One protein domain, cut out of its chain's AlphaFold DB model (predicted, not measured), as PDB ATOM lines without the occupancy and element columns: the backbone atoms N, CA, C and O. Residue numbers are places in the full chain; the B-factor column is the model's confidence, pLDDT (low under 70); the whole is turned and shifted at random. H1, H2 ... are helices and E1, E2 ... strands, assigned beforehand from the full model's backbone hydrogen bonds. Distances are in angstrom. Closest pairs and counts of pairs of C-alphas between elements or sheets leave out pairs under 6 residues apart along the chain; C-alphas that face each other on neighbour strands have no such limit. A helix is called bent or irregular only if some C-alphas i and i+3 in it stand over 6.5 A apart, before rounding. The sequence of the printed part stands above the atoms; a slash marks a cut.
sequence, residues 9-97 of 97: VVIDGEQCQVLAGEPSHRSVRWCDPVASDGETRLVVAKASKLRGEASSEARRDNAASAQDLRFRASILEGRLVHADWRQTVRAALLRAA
ATOM      1  N   VAL A   9     -41.347 -25.763 -36.938       96.94
ATOM      2  CA  VAL A   9     -41.642 -24.388 -36.521       96.94
ATOM      3  C   VAL A   9     -42.757 -24.445 -35.488       96.94
ATOM      4  O   VAL A   9     -43.769 -25.108 -35.702       96.94
ATOM      5  N   VAL A  10     -42.551 -23.764 -34.367       97.25
ATOM      6  CA  VAL A  10     -43.538 -23.558 -33.312       97.25
ATOM      7  C   VAL A  10     -43.968 -22.101 -33.372       97.25
ATOM      8  O   VAL A  10     -43.131 -21.195 -33.313       97.25
ATOM      9  N   ILE A  11     -45.272 -21.902 -33.485       97.94
ATOM     10  CA  ILE A  11     -45.934 -20.600 -33.455       97.94
ATOM     11  C   ILE A  11     -46.879 -20.554 -32.257       97.94
ATOM     12  O   ILE A  11     -47.375 -21.599 -31.828       97.94
ATOM     13  N   ASP A  12     -47.094 -19.370 -31.699       97.44
ATOM     14  CA  ASP A  12     -48.094 -19.168 -30.653       97.44
ATOM     15  C   ASP A  12     -49.503 -18.947 -31.241       97.44
ATOM     16  O   ASP A  12     -49.731 -19.082 -32.448       97.44
ATOM     17  N   GLY A  13     -50.470 -18.623 -30.375       97.69
ATOM     18  CA  GLY A  13     -51.847 -18.333 -30.783       97.69
ATOM     19  C   GLY A  13     -51.987 -17.110 -31.698       97.69
ATOM     20  O   GLY A  13     -52.921 -17.066 -32.493       97.69
ATOM     21  N   GLU A  14     -51.027 -16.184 -31.657       97.44
ATOM     22  CA  GLU A  14     -50.999 -14.939 -32.435       97.44
ATOM     23  C   GLU A  14     -50.165 -15.071 -33.724       97.44
ATOM     24  O   GLU A  14     -49.869 -14.081 -34.393       97.44
ATOM     25  N   GLN A  15     -49.786 -16.299 -34.107       96.19
ATOM     26  CA  GLN A  15     -48.933 -16.596 -35.267       96.19
ATOM     27  C   GLN A  15     -47.506 -16.028 -35.157       96.19
ATOM     28  O   GLN A  15     -46.782 -15.943 -36.154       96.19
ATOM     29  N   CYS A  16     -47.051 -15.680 -33.955       96.44
ATOM     30  CA  CYS A  16     -45.679 -15.259 -33.723       96.44
ATOM     31  C   CYS A  16     -44.748 -16.477 -33.681       96.44
ATOM     32  O   CYS A  16     -45.018 -17.474 -33.010       96.44
ATOM     33  N   GLN A  17     -43.606 -16.396 -34.372       97.12
ATOM     34  CA  GLN A  17     -42.597 -17.455 -34.338       97.12
ATOM     35  C   GLN A  17     -41.957 -17.546 -32.948       97.12
ATOM     36  O   GLN A  17     -41.268 -16.622 -32.508       97.12
ATOM     37  N   VAL A  18     -42.136 -18.695 -32.298       98.00
ATOM     38  CA  VAL A  18     -41.573 -19.002 -30.978       98.00
ATOM     39  C   VAL A  18     -40.240 -19.725 -31.129       98.00
ATOM     40  O   VAL A  18     -39.232 -19.306 -30.573       98.00
ATOM     41  N   LEU A  19     -40.212 -20.809 -31.902       96.44
ATOM     42  CA  LEU A  19     -39.047 -21.683 -32.057       96.44
ATOM     43  C   LEU A  19     -39.030 -22.269 -33.461       96.44
ATOM     44  O   LEU A  19     -40.074 -22.552 -34.040       96.44
ATOM     45  N   ALA A  20     -37.841 -22.517 -33.989       97.69
ATOM     46  CA  ALA A  20     -37.682 -23.319 -35.187       97.69
ATOM     47  C   ALA A  20     -36.403 -24.143 -35.098       97.69
ATOM     48  O   ALA A  20     -35.475 -23.775 -34.377       97.69
ATOM     49  N   GLY A  21     -36.360 -25.275 -35.789       96.69
ATOM     50  CA  GLY A  21     -35.213 -26.165 -35.716       96.69
ATOM     51  C   GLY A  21     -35.236 -27.286 -36.736       96.69
ATOM     52  O   GLY A  21     -36.268 -27.626 -37.315       96.69
ATOM     53  N   GLU A  22     -34.069 -27.872 -36.950       96.69
ATOM     54  CA  GLU A  22     -33.880 -28.960 -37.902       96.69
ATOM     55  C   GLU A  22     -34.044 -30.323 -37.214       96.69
ATOM     56  O   GLU A  22     -33.674 -30.471 -36.044       96.69
ATOM     57  N   PRO A  23     -34.558 -31.352 -37.915       95.44
ATOM     58  CA  PRO A  23     -34.517 -32.715 -37.405       95.44
ATOM     59  C   PRO A  23     -33.078 -33.127 -37.087       95.44
ATOM     60  O   PRO A  23     -32.180 -33.026 -37.920       95.44
ATOM     61  N   SER A  24     -32.889 -33.650 -35.885       92.44
ATOM     62  CA  SER A  24     -31.694 -34.358 -35.441       92.44
ATOM     63  C   SER A  24     -32.112 -35.763 -35.000       92.44
ATOM     64  O   SER A  24     -33.274 -35.984 -34.684       92.44
ATOM     65  N   HIS A  25     -31.189 -36.724 -34.987       88.19
ATOM     66  CA  HIS A  25     -31.436 -38.167 -34.823       88.19
ATOM     67  C   HIS A  25     -32.769 -38.564 -34.133       88.19
ATOM     68  O   HIS A  25     -33.630 -39.166 -34.767       88.19
ATOM     69  N   ARG A  26     -32.961 -38.212 -32.852       89.06
ATOM     70  CA  ARG A  26     -34.213 -38.412 -32.084       89.06
ATOM     71  C   ARG A  26     -34.722 -37.113 -31.435       89.06
ATOM     72  O   ARG A  26     -35.419 -37.161 -30.428       89.06
ATOM     73  N   SER A  27     -34.337 -35.955 -31.963       92.75
ATOM     74  CA  SER A  27     -34.636 -34.648 -31.371       92.75
ATOM     75  C   SER A  27     -34.766 -33.561 -32.437       92.75
ATOM     76  O   SER A  27     -34.610 -33.805 -33.631       92.75
ATOM     77  N   VAL A  28     -35.056 -32.336 -32.014       94.81
ATOM     78  CA  VAL A  28     -34.963 -31.162 -32.882       94.81
ATOM     79  C   VAL A  28     -33.746 -30.363 -32.444       94.81
ATOM     80  O   VAL A  28     -33.608 -30.031 -31.268       94.81
ATOM     81  N   ARG A  29     -32.847 -30.063 -33.384       95.56
ATOM     82  CA  ARG A  29     -31.796 -29.072 -33.169       95.56
ATOM     83  C   ARG A  29     -32.420 -27.697 -33.363       95.56
ATOM     84  O   ARG A  29     -32.558 -27.230 -34.494       95.56
ATOM     85  N   TRP A  30     -32.840 -27.091 -32.261       96.56
ATOM     86  CA  TRP A  30     -33.410 -25.750 -32.259       96.56
ATOM     87  C   TRP A  30     -32.378 -24.699 -32.672       96.56
ATOM     88  O   TRP A  30     -31.192 -24.816 -32.370       96.56
ATOM     89  N   CYS A  31     -32.842 -23.681 -33.384       96.00
ATOM     90  CA  CYS A  31     -32.052 -22.527 -33.770       96.00
ATOM     91  C   CYS A  31     -31.854 -21.580 -32.579       96.00
ATOM     92  O   CYS A  31     -32.808 -21.266 -31.868       96.00
ATOM     93  N   ASP A  32     -30.644 -21.039 -32.425       95.06
ATOM     94  CA  ASP A  32     -30.386 -19.984 -31.443       95.06
ATOM     95  C   ASP A  32     -31.043 -18.657 -31.866       95.06
ATOM     96  O   ASP A  32     -30.756 -18.160 -32.971       95.06
ATOM     97  N   PRO A  33     -31.878 -18.038 -31.004       96.94
ATOM     98  CA  PRO A  33     -32.506 -16.755 -31.297       96.94
ATOM     99  C   PRO A  33     -31.488 -15.625 -31.459       96.94
ATOM    100  O   PRO A  33     -30.588 -15.469 -30.626       96.94
ATOM    101  N   VAL A  34     -31.692 -14.766 -32.460       96.62
ATOM    102  CA  VAL A  34     -30.813 -13.615 -32.757       96.62
ATOM    103  C   VAL A  34     -30.585 -12.690 -31.554       96.62
ATOM    104  O   VAL A  34     -31.530 -12.237 -30.906       96.62
ATOM    105  N   ALA A  35     -29.324 -12.395 -31.237       93.50
ATOM    106  CA  ALA A  35     -28.864 -11.633 -30.071       93.50
ATOM    107  C   ALA A  35     -29.059 -10.119 -30.186       93.50
ATOM    108  O   ALA A  35     -29.122  -9.439 -29.167       93.50
ATOM    109  N   SER A  36     -29.167  -9.592 -31.405       93.62
ATOM    110  CA  SER A  36     -29.237  -8.151 -31.655       93.62
ATOM    111  C   SER A  36     -29.969  -7.823 -32.953       93.62
ATOM    112  O   SER A  36     -30.112  -8.672 -33.833       93.62
ATOM    113  N   ASP A  37     -30.353  -6.560 -33.119       94.56
ATOM    114  CA  ASP A  37     -30.942  -6.064 -34.367       94.56
ATOM    115  C   ASP A  37     -29.970  -6.134 -35.549       94.56
ATOM    116  O   ASP A  37     -30.383  -6.374 -36.684       94.56
ATOM    117  N   GLY A  38     -28.667  -5.968 -35.294       97.62
ATOM    118  CA  GLY A  38     -27.634  -6.162 -36.312       97.62
ATOM    119  C   GLY A  38     -27.641  -7.595 -36.844       97.62
ATOM    120  O   GLY A  38     -27.592  -7.819 -38.054       97.62
ATOM    121  N   GLU A  39     -27.794  -8.568 -35.948       97.31
ATOM    122  CA  GLU A  39     -27.921  -9.967 -36.331       97.31
ATOM    123  C   GLU A  39     -29.253 -10.270 -37.031       97.31
ATOM    124  O   GLU A  39     -29.254 -10.975 -38.041       97.31
ATOM    125  N   THR A  40     -30.363  -9.688 -36.568       97.19
ATOM    126  CA  THR A  40     -31.667  -9.754 -37.251       97.19
ATOM    127  C   THR A  40     -31.539  -9.325 -38.712       97.19
ATOM    128  O   THR A  40     -31.916 -10.070 -39.617       97.19
ATOM    129  N   ARG A  41     -30.942  -8.153 -38.967       98.19
ATOM    130  CA  ARG A  41     -30.731  -7.630 -40.328       98.19
ATOM    131  C   ARG A  41     -29.859  -8.562 -41.166       98.19
ATOM    132  O   ARG A  41     -30.165  -8.802 -42.332       98.19
ATOM    133  N   LEU A  42     -28.799  -9.118 -40.576       98.44
ATOM    134  CA  LEU A  42     -27.919 -10.065 -41.258       98.44
ATOM    135  C   LEU A  42     -28.654 -11.353 -41.654       98.44
ATOM    136  O   LEU A  42     -28.465 -11.848 -42.767       98.44
ATOM    137  N   VAL A  43     -29.487 -11.894 -40.762       98.38
ATOM    138  CA  VAL A  43     -30.315 -13.077 -41.037       98.38
ATOM    139  C   VAL A  43     -31.290 -12.793 -42.176       98.38
ATOM    140  O   VAL A  43     -31.313 -13.555 -43.142       98.38
ATOM    141  N   VAL A  44     -32.015 -11.671 -42.120       98.50
ATOM    142  CA  VAL A  44     -32.961 -11.265 -43.174       98.50
ATOM    143  C   VAL A  44     -32.253 -11.120 -44.522       98.50
ATOM    144  O   VAL A  44     -32.722 -11.665 -45.520       98.50
ATOM    145  N   ALA A  45     -31.094 -10.455 -44.563       98.75
ATOM    146  CA  ALA A  45     -30.328 -10.275 -45.794       98.75
ATOM    147  C   ALA A  45     -29.873 -11.615 -46.399       98.75
ATOM    148  O   ALA A  45     -30.024 -11.846 -47.601       98.75
ATOM    149  N   LYS A  46     -29.355 -12.532 -45.570       98.81
ATOM    150  CA  LYS A  46     -28.910 -13.862 -46.016       98.81
ATOM    151  C   LYS A  46     -30.073 -14.730 -46.499       98.81
ATOM    152  O   LYS A  46     -29.959 -15.352 -47.554       98.81
ATOM    153  N   ALA A  47     -31.186 -14.752 -45.769       98.69
ATOM    154  CA  ALA A  47     -32.376 -15.499 -46.165       98.69
ATOM    155  C   ALA A  47     -32.969 -14.956 -47.475       98.69
ATOM    156  O   ALA A  47     -33.263 -15.723 -48.391       98.69
ATOM    157  N   SER A  48     -33.034 -13.628 -47.615       98.75
ATOM    158  CA  SER A  48     -33.486 -12.960 -48.843       98.75
ATOM    159  C   SER A  48     -32.606 -13.316 -50.040       98.75
ATOM    160  O   SER A  48     -33.124 -13.650 -51.106       98.75
ATOM    161  N   LYS A  49     -31.277 -13.334 -49.859       98.81
ATOM    162  CA  LYS A  49     -30.333 -13.769 -50.896       98.81
ATOM    163  C   LYS A  49     -30.613 -15.206 -51.347       98.81
ATOM    164  O   LYS A  49     -30.765 -15.441 -52.544       98.81
ATOM    165  N   LEU A  50     -30.764 -16.144 -50.408       98.81
ATOM    166  CA  LEU A  50     -31.088 -17.543 -50.719       98.81
ATOM    167  C   LEU A  50     -32.429 -17.683 -51.455       98.81
ATOM    168  O   LEU A  50     -32.546 -18.484 -52.378       98.81
ATOM    169  N   ARG A  51     -33.444 -16.885 -51.098       98.69
ATOM    170  CA  ARG A  51     -34.735 -16.866 -51.811       98.69
ATOM    171  C   ARG A  51     -34.612 -16.310 -53.235       98.69
ATOM    172  O   ARG A  51     -35.294 -16.798 -54.141       98.69
ATOM    173  N   GLY A  52     -33.725 -15.338 -53.453       98.69
ATOM    174  CA  GLY A  52     -33.378 -14.831 -54.784       98.69
ATOM    175  C   GLY A  52     -32.673 -15.882 -55.649       98.69
ATOM    176  O   GLY A  52     -33.037 -16.086 -56.810       98.69
ATOM    177  N   GLU A  53     -31.718 -16.610 -55.069       98.69
ATOM    178  CA  GLU A  53     -31.046 -17.746 -55.716       98.69
ATOM    179  C   GLU A  53     -32.051 -18.861 -56.041       98.69
ATOM    180  O   GLU A  53     -32.118 -19.316 -57.180       98.69
ATOM    181  N   ALA A  54     -32.930 -19.219 -55.098       98.62
ATOM    182  CA  ALA A  54     -33.973 -20.221 -55.311       98.62
ATOM    183  C   ALA A  54     -34.914 -19.857 -56.467       98.62
ATOM    184  O   ALA A  54     -35.294 -20.709 -57.268       98.62
ATOM    185  N   SER A  55     -35.287 -18.580 -56.566       98.25
ATOM    186  CA  SER A  55     -36.109 -18.060 -57.665       98.25
ATOM    187  C   SER A  55     -35.375 -18.092 -59.008       98.25
ATOM    188  O   SER A  55     -36.005 -18.149 -60.062       98.25
ATOM    189  N   SER A  56     -34.046 -18.035 -58.992       98.12
ATOM    190  CA  SER A  56     -33.218 -18.159 -60.192       98.12
ATOM    191  C   SER A  56     -33.087 -19.619 -60.631       98.12
ATOM    192  O   SER A  56     -33.272 -19.898 -61.810       98.12
ATOM    193  N   GLU A  57     -32.884 -20.551 -59.696       98.38
ATOM    194  CA  GLU A  57     -32.877 -21.999 -59.964       98.38
ATOM    195  C   GLU A  57     -34.232 -22.499 -60.477       98.38
ATOM    196  O   GLU A  57     -34.292 -23.267 -61.431       98.38
ATOM    197  N   ALA A  58     -35.334 -22.005 -59.906       97.06
ATOM    198  CA  ALA A  58     -36.677 -22.356 -60.362       97.06
ATOM    199  C   ALA A  58     -36.938 -21.925 -61.815       97.06
ATOM    200  O   ALA A  58     -37.600 -22.647 -62.548       97.06
ATOM    201  N   ARG A  59     -36.385 -20.782 -62.251       97.06
ATOM    202  CA  ARG A  59     -36.460 -20.317 -63.650       97.06
ATOM    203  C   ARG A  59     -35.601 -21.139 -64.616       97.06
ATOM    204  O   ARG A  59     -35.766 -21.007 -65.820       97.06
ATOM    205  N   ARG A  60     -34.672 -21.945 -64.097       96.19
ATOM    206  CA  ARG A  60     -33.827 -22.877 -64.857       96.19
ATOM    207  C   ARG A  60     -34.341 -24.320 -64.761       96.19
ATOM    208  O   ARG A  60     -33.568 -25.245 -64.979       96.19
ATOM    209  N   ASP A  61     -35.596 -24.505 -64.344       94.81
ATOM    210  CA  ASP A  61     -36.238 -25.804 -64.096       94.81
ATOM    211  C   ASP A  61     -35.508 -26.705 -63.081       94.81
ATOM    212  O   ASP A  61     -35.771 -27.903 -62.971       94.81
ATOM    213  N   ASN A  62     -34.637 -26.128 -62.246       96.00
ATOM    214  CA  ASN A  62     -33.931 -26.855 -61.200       96.00
ATOM    215  C   ASN A  62     -34.722 -26.847 -59.883       96.00
ATOM    216  O   ASN A  62     -34.363 -26.202 -58.891       96.00
ATOM    217  N   ALA A  63     -35.848 -27.564 -59.880       94.25
ATOM    218  CA  ALA A  63     -36.786 -27.580 -58.759       94.25
ATOM    219  C   ALA A  63     -36.158 -28.081 -57.445       94.25
ATOM    220  O   ALA A  63     -36.459 -27.542 -56.377       94.25
ATOM    221  N   ALA A  64     -35.263 -29.074 -57.515       94.75
ATOM    222  CA  ALA A  64     -34.601 -29.642 -56.342       94.75
ATOM    223  C   ALA A  64     -33.670 -28.624 -55.664       94.75
ATOM    224  O   ALA A  64     -33.786 -28.405 -54.455       94.75
ATOM    225  N   SER A  65     -32.813 -27.941 -56.432       97.19
ATOM    226  CA  SER A  65     -31.952 -26.877 -55.894       97.19
ATOM    227  C   SER A  65     -32.759 -25.690 -55.383       97.19
ATOM    228  O   SER A  65     -32.486 -25.178 -54.299       97.19
ATOM    229  N   ALA A  66     -33.802 -25.279 -56.110       98.19
ATOM    230  CA  ALA A  66     -34.687 -24.208 -55.662       98.19
ATOM    231  C   ALA A  66     -35.354 -24.546 -54.320       98.19
ATOM    232  O   ALA A  66     -35.465 -23.697 -53.435       98.19
ATOM    233  N   GLN A  67     -35.796 -25.793 -54.151       95.81
ATOM    234  CA  GLN A  67     -36.373 -26.263 -52.900       95.81
ATOM    235  C   GLN A  67     -35.334 -26.275 -51.772       95.81
ATOM    236  O   GLN A  67     -35.632 -25.788 -50.682       95.81
ATOM    237  N   ASP A  68     -34.118 -26.769 -52.016       96.38
ATOM    238  CA  ASP A  68     -33.045 -26.768 -51.017       96.38
ATOM    239  C   ASP A  68     -32.693 -25.360 -50.517       96.38
ATOM    240  O   ASP A  68     -32.656 -25.115 -49.309       96.38
ATOM    241  N   LEU A  69     -32.540 -24.409 -51.439       98.44
ATOM    242  CA  LEU A  69     -32.266 -23.007 -51.123       98.44
ATOM    243  C   LEU A  69     -33.387 -22.374 -50.286       98.44
ATOM    244  O   LEU A  69     -33.102 -21.654 -49.326       98.44
ATOM    245  N   ARG A  70     -34.658 -22.684 -50.586       97.88
ATOM    246  CA  ARG A  70     -35.804 -22.232 -49.773       97.88
ATOM    247  C   ARG A  70     -35.747 -22.792 -48.357       97.88
ATOM    248  O   ARG A  70     -35.942 -22.034 -47.414       97.88
ATOM    249  N   PHE A  71     -35.435 -24.076 -48.191       96.38
ATOM    250  CA  PHE A  71     -35.305 -24.668 -46.859       96.38
ATOM    251  C   PHE A  71     -34.163 -24.039 -46.060       96.38
ATOM    252  O   PHE A  71     -34.358 -23.697 -44.898       96.38
ATOM    253  N   ARG A  72     -33.003 -23.814 -46.683       97.19
ATOM    254  CA  ARG A  72     -31.877 -23.116 -46.042       97.19
ATOM    255  C   ARG A  72     -32.245 -21.691 -45.622       97.19
ATOM    256  O   ARG A  72     -31.834 -21.256 -44.549       97.19
ATOM    257  N   ALA A  73     -33.039 -20.979 -46.427       98.62
ATOM    258  CA  ALA A  73     -33.564 -19.667 -46.054       98.62
ATOM    259  C   ALA A  73     -34.489 -19.754 -44.832       98.62
ATOM    260  O   ALA A  73     -34.300 -19.006 -43.876       98.62
ATOM    261  N   SER A  74     -35.425 -20.706 -44.821       97.81
ATOM    262  CA  SER A  74     -36.352 -20.899 -43.700       97.81
ATOM    263  C   SER A  74     -35.658 -21.323 -42.404       97.81
ATOM    264  O   SER A  74     -36.061 -20.885 -41.334       97.81
ATOM    265  N   ILE A  75     -34.581 -22.112 -42.473       97.00
ATOM    266  CA  ILE A  75     -33.763 -22.445 -41.293       97.00
ATOM    267  C   ILE A  75     -33.096 -21.183 -40.722       97.00
ATOM    268  O   ILE A  75     -33.100 -20.981 -39.510       97.00
ATOM    269  N   LEU A  76     -32.567 -20.294 -41.574       98.00
ATOM    270  CA  LEU A  76     -32.010 -19.014 -41.118       98.00
ATOM    271  C   LEU A  76     -33.080 -18.117 -40.485       98.00
ATOM    272  O   LEU A  76     -32.849 -17.561 -39.413       98.00
ATOM    273  N   GLU A  77     -34.244 -17.997 -41.121       98.19
ATOM    274  CA  GLU A  77     -35.394 -17.256 -40.586       98.19
ATOM    275  C   GLU A  77     -35.916 -17.864 -39.281       98.19
ATOM    276  O   GLU A  77     -36.422 -17.141 -38.430       98.19
ATOM    277  N   GLY A  78     -35.688 -19.159 -39.051       97.69
ATOM    278  CA  GLY A  78     -35.962 -19.846 -37.791       97.69
ATOM    279  C   GLY A  78     -35.320 -19.200 -36.554       97.69
ATOM    280  O   GLY A  78     -35.816 -19.343 -35.437       97.69
ATOM    281  N   ARG A  79     -34.256 -18.413 -36.748       97.81
ATOM    282  CA  ARG A  79     -33.591 -17.627 -35.695       97.81
ATOM    283  C   ARG A  79     -34.347 -16.353 -35.308       97.81
ATOM    284  O   ARG A  79     -34.057 -15.761 -34.265       97.81
ATOM    285  N   LEU A  80     -35.286 -15.906 -36.143       97.88
ATOM    286  CA  LEU A  80     -36.085 -14.689 -35.970       97.88
ATOM    287  C   LEU A  80     -37.260 -14.930 -35.015       97.88
ATOM    288  O   LEU A  80     -38.422 -14.730 -35.357       97.88
ATOM    289  N   VAL A  81     -36.943 -15.365 -33.797       97.75
ATOM    290  CA  VAL A  81     -37.929 -15.496 -32.723       97.75
ATOM    291  C   VAL A  81     -38.514 -14.124 -32.397       97.75
ATOM    292  O   VAL A  81     -37.771 -13.136 -32.243       97.75
ATOM    293  N   HIS A  82     -39.843 -14.084 -32.287       96.69
ATOM    294  CA  HIS A  82     -40.595 -12.884 -31.944       96.69
ATOM    295  C   HIS A  82     -40.098 -12.282 -30.623       96.69
ATOM    296  O   HIS A  82     -39.623 -13.000 -29.738       96.69
ATOM    297  N   ALA A  83     -40.169 -10.955 -30.496       93.81
ATOM    298  CA  ALA A  83     -39.578 -10.233 -29.369       93.81
ATOM    299  C   ALA A  83     -40.100 -10.742 -28.014       93.81
ATOM    300  O   ALA A  83     -39.294 -11.016 -27.124       93.81
ATOM    301  N   ASP A  84     -41.410 -10.983 -27.918       95.44
ATOM    302  CA  ASP A  84     -42.087 -11.446 -26.696       95.44
ATOM    303  C   ASP A  84     -41.620 -12.831 -26.225       95.44
ATOM    304  O   ASP A  84     -41.641 -13.140 -25.036       95.44
ATOM    305  N   TRP A  85     -41.130 -13.663 -27.147       96.44
ATOM    306  CA  TRP A  85     -40.698 -15.031 -26.857       96.44
ATOM    307  C   TRP A  85     -39.192 -15.169 -26.679       96.44
ATOM    308  O   TRP A  85     -38.726 -16.132 -26.070       96.44
ATOM    309  N   ARG A  86     -38.402 -14.217 -27.185       94.44
ATOM    310  CA  ARG A  86     -36.949 -14.369 -27.340       94.44
ATOM    311  C   ARG A  86     -36.230 -14.692 -26.031       94.44
ATOM    312  O   ARG A  86     -35.374 -15.577 -26.013       94.44
ATOM    313  N   GLN A  87     -36.570 -14.003 -24.942       94.44
ATOM    314  CA  GLN A  87     -35.934 -14.234 -23.642       94.44
ATOM    315  C   GLN A  87     -36.353 -15.579 -23.034       94.44
ATOM    316  O   GLN A  87     -35.505 -16.336 -22.556       94.44
ATOM    317  N   THR A  88     -37.644 -15.903 -23.098       96.00
ATOM    318  CA  THR A  88     -38.206 -17.167 -22.603       96.00
ATOM    319  C   THR A  88     -37.605 -18.364 -23.334       96.00
ATOM    320  O   THR A  88     -37.169 -19.324 -22.701       96.00
ATOM    321  N   VAL A  89     -37.513 -18.278 -24.661       96.25
ATOM    322  CA  VAL A  89     -36.944 -19.319 -25.520       96.25
ATOM    323  C   VAL A  89     -35.464 -19.525 -25.229       96.25
ATOM    324  O   VAL A  89     -35.048 -20.665 -25.055       96.25
ATOM    325  N   ARG A  90     -34.669 -18.457 -25.081       95.06
ATOM    326  CA  ARG A  90     -33.263 -18.590 -24.660       95.06
ATOM    327  C   ARG A  90     -33.123 -19.337 -23.344       95.06
ATOM    328  O   ARG A  90     -32.318 -20.256 -23.244       95.06
ATOM    329  N   ALA A  91     -33.917 -18.958 -22.344       95.06
ATOM    330  CA  ALA A  91     -33.883 -19.612 -21.045       95.06
ATOM    331  C   ALA A  91     -34.316 -21.086 -21.131       95.06
ATOM    332  O   ALA A  91     -33.753 -21.925 -20.437       95.06
ATOM    333  N   ALA A  92     -35.296 -21.414 -21.977       94.62
ATOM    334  CA  ALA A  92     -35.727 -22.789 -22.205       94.62
ATOM    335  C   ALA A  92     -34.647 -23.626 -22.909       94.62
ATOM    336  O   ALA A  92     -34.351 -24.727 -22.454       94.62
ATOM    337  N   LEU A  93     -34.019 -23.093 -23.962       93.69
ATOM    338  CA  LEU A  93     -32.951 -23.775 -24.698       93.69
ATOM    339  C   LEU A  93     -31.729 -24.045 -23.818       93.69
ATOM    340  O   LEU A  93     -31.201 -25.149 -23.848       93.69
ATOM    341  N   LEU A  94     -31.340 -23.090 -22.967       93.19
ATOM    342  CA  LEU A  94     -30.247 -23.275 -22.003       93.19
ATOM    343  C   LEU A  94     -30.515 -24.398 -20.990       93.19
ATOM    344  O   LEU A  94     -29.575 -25.028 -20.524       93.19
ATOM    345  N   ARG A  95     -31.780 -24.648 -20.634       93.00
ATOM    346  CA  ARG A  95     -32.168 -25.734 -19.715       93.00
ATOM    347  C   ARG A  95     -32.293 -27.091 -20.405       93.00
ATOM    348  O   ARG A  95     -32.315 -28.106 -19.719       93.00
ATOM    349  N   ALA A  96     -32.457 -27.094 -21.724       83.94
ATOM    350  CA  ALA A  96     -32.618 -28.296 -22.536       83.94
ATOM    351  C   ALA A  96     -31.293 -28.802 -23.140       83.94
ATOM    352  O   ALA A  96     -31.311 -29.832 -23.818       83.94
ATOM    353  N   ALA A  97     -30.198 -28.058 -22.943       72.88
ATOM    354  CA  ALA A  97     -28.857 -28.353 -23.443       72.88
ATOM    355  C   ALA A  97     -28.108 -29.384 -22.584       72.88
ATOM    356  O   ALA A  97     -28.350 -29.429 -21.356       72.88
TER     357      ALA A  97
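What this domain is: This is residues 9 to 97 of the 97 residues of an uncharacterized protein of Brucella pseudogrignonensis (UniProt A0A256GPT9). A long helical hairpin, H1 and H2 side by side, makes an arm beside a small, loosely built head, in which the helix H3 only grazes a twisted three-stranded sheet, E1, E2 and E3, with its residues 83 to 93. The hairpin makes most of the longest axis. The printed part has 89 residues, with named elements in the order E1, E2, E3, H1, H2, H3; the sheet runs E1, E2, E3, antiparallel, and the class is mixed. The whole is only just compact, close to loose, with a radius of gyration of the C-alphas of 14.5 A and spans of 45 by 33 by 24 A.

Where its parts are: E1, residues 9 to 11, begins at C-alpha 9 (-41.642, -24.388, -36.521). E2, residues 17 to 24, is 20.1 A long, and E3 holds residues 27 to 30. H1, residues 37 to 58, is 31.2 A long; H2, residues 63 to 77, 20.9 A. H3, residues 83 to 96, is 20.5 A long, ends at C-alpha 96 (-32.618, -28.296, -22.536) and is irregular: C-alphas 84 and 87 are 7.4 A apart.

How they stand to each other: The strands form a meander, each the antiparallel neighbour of the one before, in two hairpins. N 10 and O 19 are 2.8 A apart, N 24 and O 27 also 2.8 A, within hydrogen-bond range. Pairing is staggered: E2 pairs with E1 over residues 17 to 20 and with E3 over 21 to 24. H3 only grazes the sheet, with residues 83 to 93; the closest C-alphas of E2 and H3, Val 18 and Trp 85, are 5.8 A apart. H2 only grazes it with residues 74 to 77. H1 and H2, a helical hairpin, touch, with closest C-alphas Ala 54 and Ala 66 at 4.1 A, and run opposite ways at a shallow tilt of 8 degrees. H1 and H3 are apart. Every O i to N i+4 pair is within hydrogen-bond range in H1 and H2, and 8 of 10 in H3.

The domain as a whole: The C-alphas farthest apart, Arg 60 and Arg 95, are 45.3 A apart. The printed part has no cut and no long link. Its mean pLDDT is 96.1, and no printed residue is under 70.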